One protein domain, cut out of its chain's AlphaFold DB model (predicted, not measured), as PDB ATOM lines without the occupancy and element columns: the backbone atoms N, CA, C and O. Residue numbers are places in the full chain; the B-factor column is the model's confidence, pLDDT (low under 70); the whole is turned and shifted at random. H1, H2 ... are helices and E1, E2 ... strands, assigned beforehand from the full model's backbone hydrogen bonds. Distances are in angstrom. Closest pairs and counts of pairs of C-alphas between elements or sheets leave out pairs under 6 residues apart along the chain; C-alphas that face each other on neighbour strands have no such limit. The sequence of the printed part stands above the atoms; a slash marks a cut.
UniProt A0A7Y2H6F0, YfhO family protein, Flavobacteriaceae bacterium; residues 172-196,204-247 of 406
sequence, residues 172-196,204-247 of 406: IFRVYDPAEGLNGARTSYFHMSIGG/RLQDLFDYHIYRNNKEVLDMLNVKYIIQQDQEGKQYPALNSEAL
ATOM      1  N   ILE A 172       5.105  18.583 -16.663       95.94
ATOM      2  CA  ILE A 172       5.851  19.298 -15.620       95.94
ATOM      3  C   ILE A 172       6.938  20.141 -16.286       95.94
ATOM      4  O   ILE A 172       7.880  19.596 -16.872       95.94
ATOM      5  N   PHE A 173       6.789  21.460 -16.189       97.31
ATOM      6  CA  PHE A 173       7.674  22.466 -16.771       97.31
ATOM      7  C   PHE A 173       7.737  23.713 -15.893       97.31
ATOM      8  O   PHE A 173       6.900  23.904 -15.008       97.31
ATOM      9  N   ARG A 174       8.705  24.586 -16.175       97.50
ATOM     10  CA  ARG A 174       8.811  25.900 -15.544       97.50
ATOM     11  C   ARG A 174       8.384  27.034 -16.464       97.50
ATOM     12  O   ARG A 174       8.461  26.934 -17.692       97.50
ATOM     13  N   VAL A 175       7.944  28.124 -15.846       97.94
ATOM     14  CA  VAL A 175       7.554  29.370 -16.512       97.94
ATOM     15  C   VAL A 175       8.494  30.486 -16.078       97.94
ATOM     16  O   VAL A 175       8.876  30.572 -14.911       97.94
ATOM     17  N   TYR A 176       8.863  31.353 -17.012       97.62
ATOM     18  CA  TYR A 176       9.630  32.556 -16.719       97.62
ATOM     19  C   TYR A 176       8.886  33.797 -17.211       97.62
ATOM     20  O   TYR A 176       8.484  33.863 -18.369       97.62
ATOM     21  N   ASP A 177       8.711  34.781 -16.332       96.06
ATOM     22  CA  ASP A 177       8.239  36.119 -16.691       96.06
ATOM     23  C   ASP A 177       9.391  37.122 -16.489       96.06
ATOM     24  O   ASP A 177       9.711  37.467 -15.344       96.06
ATOM     25  N   PRO A 178      10.036  37.593 -17.573       94.62
ATOM     26  CA  PRO A 178      11.094  38.596 -17.497       94.62
ATOM     27  C   PRO A 178      10.654  39.914 -16.852       94.62
ATOM     28  O   PRO A 178      11.489  40.592 -16.256       94.62
ATOM     29  N   ALA A 179       9.368  40.282 -16.934       92.00
ATOM     30  CA  ALA A 179       8.858  41.515 -16.336       92.00
ATOM     31  C   ALA A 179       8.769  41.422 -14.803       92.00
ATOM     32  O   ALA A 179       8.951  42.423 -14.112       92.00
ATOM     33  N   GLU A 180       8.512  40.228 -14.264       92.00
ATOM     34  CA  GLU A 180       8.557  39.966 -12.820       92.00
ATOM     35  C   GLU A 180       9.985  39.689 -12.311       92.00
ATOM     36  O   GLU A 180      10.317  39.989 -11.158       92.00
ATOM     37  N   GLY A 181      10.834  39.101 -13.160       92.62
ATOM     38  CA  GLY A 181      12.196  38.716 -12.813       92.62
ATOM     39  C   GLY A 181      12.253  37.721 -11.648       92.62
ATOM     40  O   GLY A 181      11.353  36.910 -11.424       92.62
ATOM     41  N   LEU A 182      13.334  37.777 -10.871       92.94
ATOM     42  CA  LEU A 182      13.589  36.807  -9.803       92.94
ATOM     43  C   LEU A 182      12.676  36.978  -8.568       92.94
ATOM     44  O   LEU A 182      12.509  36.041  -7.784       92.94
ATOM     45  N   ASN A 183      12.114  38.168  -8.340       90.44
ATOM     46  CA  ASN A 183      11.333  38.496  -7.134       90.44
ATOM     47  C   ASN A 183       9.815  38.552  -7.373       90.44
ATOM     48  O   ASN A 183       9.079  38.982  -6.484       90.44
ATOM     49  N   GLY A 184       9.358  38.088  -8.537       87.94
ATOM     50  CA  GLY A 184       7.945  37.916  -8.858       87.94
ATOM     51  C   GLY A 184       7.176  37.059  -7.858       87.94
ATOM     52  O   GLY A 184       7.738  36.171  -7.218       87.94
ATOM     53  N   ALA A 185       5.877  37.308  -7.736       91.00
ATOM     54  CA  ALA A 185       4.971  36.503  -6.910       91.00
ATOM     55  C   ALA A 185       3.723  36.048  -7.673       91.00
ATOM     56  O   ALA A 185       3.075  35.085  -7.264       91.00
ATOM     57  N   ARG A 186       3.374  36.725  -8.774       92.94
ATOM     58  CA  ARG A 186       2.139  36.454  -9.506       92.94
ATOM     59  C   ARG A 186       2.315  35.210 -10.366       92.94
ATOM     60  O   ARG A 186       1.488  34.308 -10.280       92.94
ATOM     61  N   THR A 187       3.392  35.127 -11.142       94.94
ATOM     62  CA  THR A 187       3.666  33.945 -11.972       94.94
ATOM     63  C   THR A 187       3.791  32.684 -11.111       94.94
ATOM     64  O   THR A 187       3.179  31.669 -11.434       94.94
ATOM     65  N   SER A 188       4.467  32.764  -9.957       93.75
ATOM     66  CA  SER A 188       4.612  31.646  -9.008       93.75
ATOM     67  C   SER A 188       3.300  31.211  -8.333       93.75
ATOM     68  O   SER A 188       3.244  30.123  -7.769       93.75
ATOM     69  N   TYR A 189       2.253  32.047  -8.351       93.06
ATOM     70  CA  TYR A 189       0.934  31.688  -7.813       93.06
ATOM     71  C   TYR A 189       0.169  30.737  -8.744       93.06
ATOM     72  O   TYR A 189      -0.594  29.903  -8.262       93.06
ATOM     73  N   PHE A 190       0.361  30.863 -10.062       94.50
ATOM     74  CA  PHE A 190      -0.336  30.046 -11.064       94.50
ATOM     75  C   PHE A 190       0.530  28.912 -11.619       94.50
ATOM     76  O   PHE A 190       0.004  27.846 -11.924       94.50
ATOM     77  N   HIS A 191       1.846  29.117 -11.722       95.81
ATOM     78  CA  HIS A 191       2.758  28.219 -12.430       95.81
ATOM     79  C   HIS A 191       4.022  27.928 -11.619       95.81
ATOM     80  O   HIS A 191       4.392  28.679 -10.716       95.81
ATOM     81  N   MET A 192       4.746  26.868 -11.986       95.19
ATOM     82  CA  MET A 192       6.084  26.600 -11.451       95.19
ATOM     83  C   MET A 192       7.085  27.620 -12.013       95.19
ATOM     84  O   MET A 192       7.699  27.410 -13.054       95.19
ATOM     85  N   SER A 193       7.227  28.764 -11.350       95.50
ATOM     86  CA  SER A 193       8.154  29.814 -11.778       95.50
ATOM     87  C   SER A 193       9.601  29.506 -11.379       95.50
ATOM     88  O   SER A 193       9.840  28.977 -10.295       95.50
ATOM     89  N   ILE A 194      10.576  29.896 -12.212       94.94
ATOM     90  CA  ILE A 194      11.992  29.984 -11.787       94.94
ATOM     91  C   ILE A 194      12.278  31.226 -10.921       94.94
ATOM     92  O   ILE A 194      13.352  31.343 -10.331       94.94
ATOM     93  N   GLY A 195      11.322  32.155 -10.843       91.69
ATOM     94  CA  GLY A 195      11.314  33.279  -9.911       91.69
ATOM     95  C   GLY A 195      10.480  32.998  -8.659       91.69
ATOM     96  O   GLY A 195       9.855  31.950  -8.496       91.69
ATOM     97  N   GLY A 196      10.454  33.961  -7.746       90.31
ATOM     98  CA  GLY A 196       9.716  33.838  -6.495       90.31
ATOM     99  C   GLY A 196      10.327  34.700  -5.403       90.31
ATOM    100  O   GLY A 196      11.538  34.645  -5.153       90.31
ATOM    101  N   ARG A 204      23.137  30.985  -5.158       94.19
ATOM    102  CA  ARG A 204      23.397  30.450  -6.504       94.19
ATOM    103  C   ARG A 204      22.254  30.619  -7.501       94.19
ATOM    104  O   ARG A 204      22.507  30.714  -8.693       94.19
ATOM    105  N   LEU A 205      21.004  30.649  -7.033       94.31
ATOM    106  CA  LEU A 205      19.875  30.971  -7.907       94.31
ATOM    107  C   LEU A 205      19.915  32.451  -8.302       94.31
ATOM    108  O   LEU A 205      19.622  32.783  -9.442       94.31
ATOM    109  N   GLN A 206      20.284  33.332  -7.371       95.44
ATOM    110  CA  GLN A 206      20.483  34.744  -7.676       95.44
ATOM    111  C   GLN A 206      21.644  34.947  -8.659       95.44
ATOM    112  O   GLN A 206      21.468  35.667  -9.636       95.44
ATOM    113  N   ASP A 207      22.757  34.235  -8.484       97.12
ATOM    114  CA  ASP A 207      23.902  34.304  -9.398       97.12
ATOM    115  C   ASP A 207      23.519  33.876 -10.828       97.12
ATOM    116  O   ASP A 207      23.874  34.557 -11.787       97.12
ATOM    117  N   LEU A 208      22.710  32.818 -11.002       97.25
ATOM    118  CA  LEU A 208      22.179  32.465 -12.330       97.25
ATOM    119  C   LEU A 208      21.390  33.610 -12.971       97.25
ATOM    120  O   LEU A 208      21.470  33.816 -14.181       97.25
ATOM    121  N   PHE A 209      20.616  34.352 -12.180       97.12
ATOM    122  CA  PHE A 209      19.868  35.490 -12.698       97.12
ATOM    123  C   PHE A 209      20.782  36.645 -13.099       97.12
ATOM    124  O   PHE A 209      20.674  37.148 -14.218       97.12
ATOM    125  N   ASP A 210      21.702  37.017 -12.214       96.69
ATOM    126  CA  ASP A 210      22.569  38.184 -12.369       96.69
ATOM    127  C   ASP A 210      23.613  37.994 -13.488       96.69
ATOM    128  O   ASP A 210      23.913  38.932 -14.243       96.69
ATOM    129  N   TYR A 211      24.143  36.776 -13.642       97.75
ATOM    130  CA  TYR A 211      25.172  36.466 -14.637       97.75
ATOM    131  C   TYR A 211      24.603  35.988 -15.977       97.75
ATOM    132  O   TYR A 211      25.209  36.289 -17.006       97.75
ATOM    133  N   HIS A 212      23.445  35.314 -15.995       97.75
ATOM    134  CA  HIS A 212      22.947  34.627 -17.197       97.75
ATOM    135  C   HIS A 212      21.533  35.018 -17.616       97.75
ATOM    136  O   HIS A 212      21.347  35.530 -18.720       97.75
ATOM    137  N   ILE A 213      20.526  34.817 -16.763       97.06
ATOM    138  CA  ILE A 213      19.118  34.939 -17.186       97.06
ATOM    139  C   ILE A 213      18.773  36.385 -17.565       97.06
ATOM    140  O   ILE A 213      18.186  36.611 -18.620       97.06
ATOM    141  N   TYR A 214      19.207  37.388 -16.791       96.69
ATOM    142  CA  TYR A 214      18.991  38.797 -17.156       96.69
ATOM    143  C   TYR A 214      19.792  39.247 -18.383       96.69
ATOM    144  O   TYR A 214      19.504  40.297 -18.958       96.69
ATOM    145  N   ARG A 215      20.778  38.453 -18.811       96.19
ATOM    146  CA  ARG A 215      21.536  38.664 -20.050       96.19
ATOM    147  C   ARG A 215      20.976  37.860 -21.225       96.19
ATOM    148  O   ARG A 215      21.591  37.851 -22.286       96.19
ATOM    149  N   ASN A 216      19.802  37.243 -21.056       94.38
ATOM    150  CA  ASN A 216      19.118  36.414 -22.048       94.38
ATOM    151  C   ASN A 216      19.915  35.172 -22.485       94.38
ATOM    152  O   ASN A 216      19.815  34.761 -23.638       94.38
ATOM    153  N   ASN A 217      20.691  34.568 -21.579       96.31
ATOM    154  CA  ASN A 217      21.291  33.256 -21.828       96.31
ATOM    155  C   ASN A 217      20.177  32.191 -21.859       96.31
ATOM    156  O   ASN A 217      19.527  31.928 -20.841       96.31
ATOM    157  N   LYS A 218      19.939  31.624 -23.044       94.88
ATOM    158  CA  LYS A 218      18.843  30.692 -23.310       94.88
ATOM    159  C   LYS A 218      19.180  29.289 -22.811       94.88
ATOM    160  O   LYS A 218      18.327  28.660 -22.198       94.88
ATOM    161  N   GLU A 219      20.432  28.875 -22.932       96.81
ATOM    162  CA  GLU A 219      20.950  27.580 -22.495       96.81
ATOM    163  C   GLU A 219      20.705  27.361 -20.991       96.81
ATOM    164  O   GLU A 219      20.339  26.270 -20.545       96.81
ATOM    165  N   VAL A 220      20.811  28.429 -20.191       97.94
ATOM    166  CA  VAL A 220      20.465  28.393 -18.762       97.94
ATOM    167  C   VAL A 220      18.959  28.213 -18.533       97.94
ATOM    168  O   VAL A 220      18.561  27.510 -17.604       97.94
ATOM    169  N   LEU A 221      18.097  28.806 -19.362       97.81
ATOM    170  CA  LEU A 221      16.647  28.584 -19.294       97.81
ATOM    171  C   LEU A 221      16.280  27.153 -19.715       97.81
ATOM    172  O   LEU A 221      15.417  26.530 -19.088       97.81
ATOM    173  N   ASP A 222      16.967  26.621 -20.724       98.12
ATOM    174  CA  ASP A 222      16.756  25.281 -21.265       98.12
ATOM    175  C   ASP A 222      17.065  24.206 -20.215       98.12
ATOM    176  O   ASP A 222      16.217  23.353 -19.930       98.12
ATOM    177  N   MET A 223      18.218  24.310 -19.539       97.94
ATOM    178  CA  MET A 223      18.600  23.389 -18.459       97.94
ATOM    179  C   MET A 223      17.715  23.512 -17.210       97.94
ATOM    180  O   MET A 223      17.613  22.577 -16.412       97.94
ATOM    181  N   LEU A 224      17.052  24.658 -17.024       98.06
ATOM    182  CA  LEU A 224      16.064  24.888 -15.967       98.06
ATOM    183  C   LEU A 224      14.648  24.446 -16.374       98.06
ATOM    184  O   LEU A 224      13.696  24.728 -15.641       98.06
ATOM    185  N   ASN A 225      14.486  23.737 -17.496       97.94
ATOM    186  CA  ASN A 225      13.197  23.248 -17.988       97.94
ATOM    187  C   ASN A 225      12.150  24.370 -18.139       97.94
ATOM    188  O   ASN A 225      10.966  24.191 -17.835       97.94
ATOM    189  N   VAL A 226      12.583  25.568 -18.544       98.31
ATOM    190  CA  VAL A 226      11.679  26.695 -18.787       98.31
ATOM    191  C   VAL A 226      11.028  26.502 -20.147       98.31
ATOM    192  O   VAL A 226      11.637  26.792 -21.171       98.31
ATOM    193  N   LYS A 227       9.782  26.026 -20.163       98.25
ATOM    194  CA  LYS A 227       9.035  25.747 -21.398       98.25
ATOM    195  C   LYS A 227       8.260  26.955 -21.910       98.25
ATOM    196  O   LYS A 227       8.102  27.109 -23.117       98.25
ATOM    197  N   TYR A 228       7.787  27.817 -21.013       98.19
ATOM    198  CA  TYR A 228       7.048  29.022 -21.384       98.19
ATOM    199  C   TYR A 228       7.733  30.274 -20.853       98.19
ATOM    200  O   TYR A 228       8.015  30.387 -19.660       98.19
ATOM    201  N   ILE A 229       7.953  31.235 -21.748       97.62
ATOM    202  CA  ILE A 229       8.472  32.563 -21.426       97.62
ATOM    203  C   ILE A 229       7.355  33.566 -21.707       97.62
ATOM    204  O   ILE A 229       6.897  33.687 -22.843       97.62
ATOM    205  N   ILE A 230       6.881  34.273 -20.684       96.31
ATOM    206  CA  ILE A 230       5.836  35.286 -20.851       96.31
ATOM    207  C   ILE A 230       6.466  36.508 -21.519       96.31
ATOM    208  O   ILE A 230       7.365  37.134 -20.968       96.31
ATOM    209  N   GLN A 231       5.998  36.850 -22.716       94.44
ATOM    210  CA  GLN A 231       6.461  38.016 -23.465       94.44
ATOM    211  C   GLN A 231       5.316  38.998 -23.693       94.44
ATOM    212  O   GLN A 231       4.145  38.654 -23.533       94.44
ATOM    213  N   GLN A 232       5.660  40.228 -24.064       93.19
ATOM    214  CA  GLN A 232       4.712  41.259 -24.475       93.19
ATOM    215  C   GLN A 232       4.942  41.602 -25.944       93.19
ATOM    216  O   GLN A 232       6.085  41.690 -26.394       93.19
ATOM    217  N   ASP A 233       3.859  41.766 -26.701       90.62
ATOM    218  CA  ASP A 233       3.933  42.292 -28.062       90.62
ATOM    219  C   ASP A 233       4.076  43.827 -28.071       90.62
ATOM    220  O   ASP A 233       4.123  44.485 -27.030       90.62
ATOM    221  N   GLN A 234       4.157  44.414 -29.268       89.88
ATOM    222  CA  GLN A 234       4.307  45.864 -29.446       89.88
ATOM    223  C   GLN A 234       3.100  46.671 -28.932       89.88
ATOM    224  O   GLN A 234       3.231  47.867 -28.682       89.88
ATOM    225  N   GLU A 235       1.940  46.032 -28.761       89.19
ATOM    226  CA  GLU A 235       0.721  46.637 -28.213       89.19
ATOM    227  C   GLU A 235       0.624  46.451 -26.684       89.19
ATOM    228  O   GLU A 235      -0.345  46.887 -26.060       89.19
ATOM    229  N   GLY A 236       1.632  45.824 -26.062       86.88
ATOM    230  CA  GLY A 236       1.692  45.547 -24.626       86.88
ATOM    231  C   GLY A 236       0.863  44.335 -24.194       86.88
ATOM    232  O   GLY A 236       0.678  44.105 -22.995       86.88
ATOM    233  N   LYS A 237       0.347  43.541 -25.136       90.94
ATOM    234  CA  LYS A 237      -0.429  42.342 -24.829       90.94
ATOM    235  C   LYS A 237       0.511  41.176 -24.538       90.94
ATOM    236  O   LYS A 237       1.406  40.856 -25.317       90.94
ATOM    237  N   GLN A 238       0.279  40.519 -23.403       94.06
ATOM    238  CA  GLN A 238       1.064  39.360 -22.986       94.06
ATOM    239  C   GLN A 238       0.681  38.090 -23.759       94.06
ATOM    240  O   GLN A 238      -0.503  37.840 -24.011       94.06
ATOM    241  N   TYR A 239       1.674  37.259 -24.066       95.19
ATOM    242  CA  TYR A 239       1.505  35.929 -24.650       95.19
ATOM    243  C   TYR A 239       2.586  34.954 -24.140       95.19
ATOM    244  O   TYR A 239       3.694  35.384 -23.813       95.19
ATOM    245  N   PRO A 240       2.291  33.643 -24.050       96.44
ATOM    246  CA  PRO A 240       3.277  32.641 -23.664       96.44
ATOM    247  C   PRO A 240       4.102  32.215 -24.885       96.44
ATOM    248  O   PRO A 240       3.618  31.481 -25.746       96.44
ATOM    249  N   ALA A 241       5.353  32.660 -24.973       96.81
ATOM    250  CA  ALA A 241       6.284  32.168 -25.979       96.81
ATOM    251  C   ALA A 241       6.765  30.760 -25.597       96.81
ATOM    252  O   ALA A 241       7.214  30.538 -24.470       96.81
ATOM    253  N   LEU A 242       6.663  29.811 -26.531       97.12
ATOM    254  CA  LEU A 242       7.139  28.445 -26.329       97.12
ATOM    255  C   LEU A 242       8.659  28.391 -26.509       97.12
ATOM    256  O   LEU A 242       9.183  28.780 -27.551       97.12
ATOM    257  N   ASN A 243       9.341  27.847 -25.511       97.38
ATOM    258  CA  ASN A 243      10.724  27.434 -25.610       97.38
ATOM    259  C   ASN A 243      10.791  25.954 -26.013       97.38
ATOM    260  O   ASN A 243      10.594  25.065 -25.186       97.38
ATOM    261  N   SER A 244      11.048  25.690 -27.295       95.81
ATOM    262  CA  SER A 244      11.143  24.327 -27.833       95.81
ATOM    263  C   SER A 244      12.413  23.577 -27.430       95.81
ATOM    264  O   SER A 244      12.474  22.374 -27.651       95.81
ATOM    265  N   GLU A 245      13.403  24.270 -26.866       96.69
ATOM    266  CA  GLU A 245      14.719  23.720 -26.501       96.69
ATOM    267  C   GLU A 245      14.817  23.370 -25.007       96.69
ATOM    268  O   GLU A 245      15.856  22.923 -24.537       96.69
ATOM    269  N   ALA A 246      13.722  23.510 -24.247       97.38
ATOM    270  CA  ALA A 246      13.682  23.081 -22.855       97.38
ATOM    271  C   ALA A 246      14.025  21.583 -22.727       97.38
ATOM    272  O   ALA A 246      13.317  20.731 -23.266       97.38
ATOM    273  N   LEU A 247      15.066  21.265 -21.951       97.06
ATOM    274  CA  LEU A 247      15.642  19.913 -21.860       97.06
ATOM    275  C   LEU A 247      14.799  18.926 -21.036       97.06
ATOM    276  O   LEU A 247      15.148  17.756 -20.887       97.06
TER     277      LEU A 247
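AT A GLANCE: This is residues 172 to 196 and 204 to 247 of the 406 residues of the protein "YfhO family protein" of Flavobacteriaceae bacterium (UniProt A0A7Y2H6F0). A small three-stranded sheet, E2 between E1 and E3, has H3 over E2 and H1 grazing it; H2 lies off the sheet, far from the turn of the hairpin E2 and E3. The 69 printed residues run E1, H1, H2, H3, E2, E3, mixed helices and strands, with under half, 33, in these elements. The sheet is mixed; the whole is compact, radius of gyration of the C-alphas 11.4 A, spanning 34 by 25 by 24 A.

IN THESE COORDINATES: E1 is residues 174 to 176, from C-alpha 174 at (8.811, 25.900, -15.544). H1 is 187 to 190, H2 204 to 211, 10.3 A long, and H3 218 to 223. E2, 226 to 232, is 17.1 A; E3, 238 to 242, 12.9 A, ends at (7.139, 28.445, -26.329).

HOW THE PARTS SIT: E1 and E2 are parallel, N 230 to O 176 2.8 A; E2 and E3 antiparallel, N 241 to O 229 2.8 A. H3 runs along E2, height over the sheet 9.6 A. H2 and H3 are close but not clearly touching; their closest C-alphas, Leu 208 and Val 220, are 7.8 A apart. In H2 and H3 every O i to N i+4 pair is within hydrogen-bond range; H1 is too short for one.

THE WHOLE: Residues 197 to 203 are not printed, a C-alpha gap of 14.1 A. No printed link is long; no printed residue is under 70 in pLDDT.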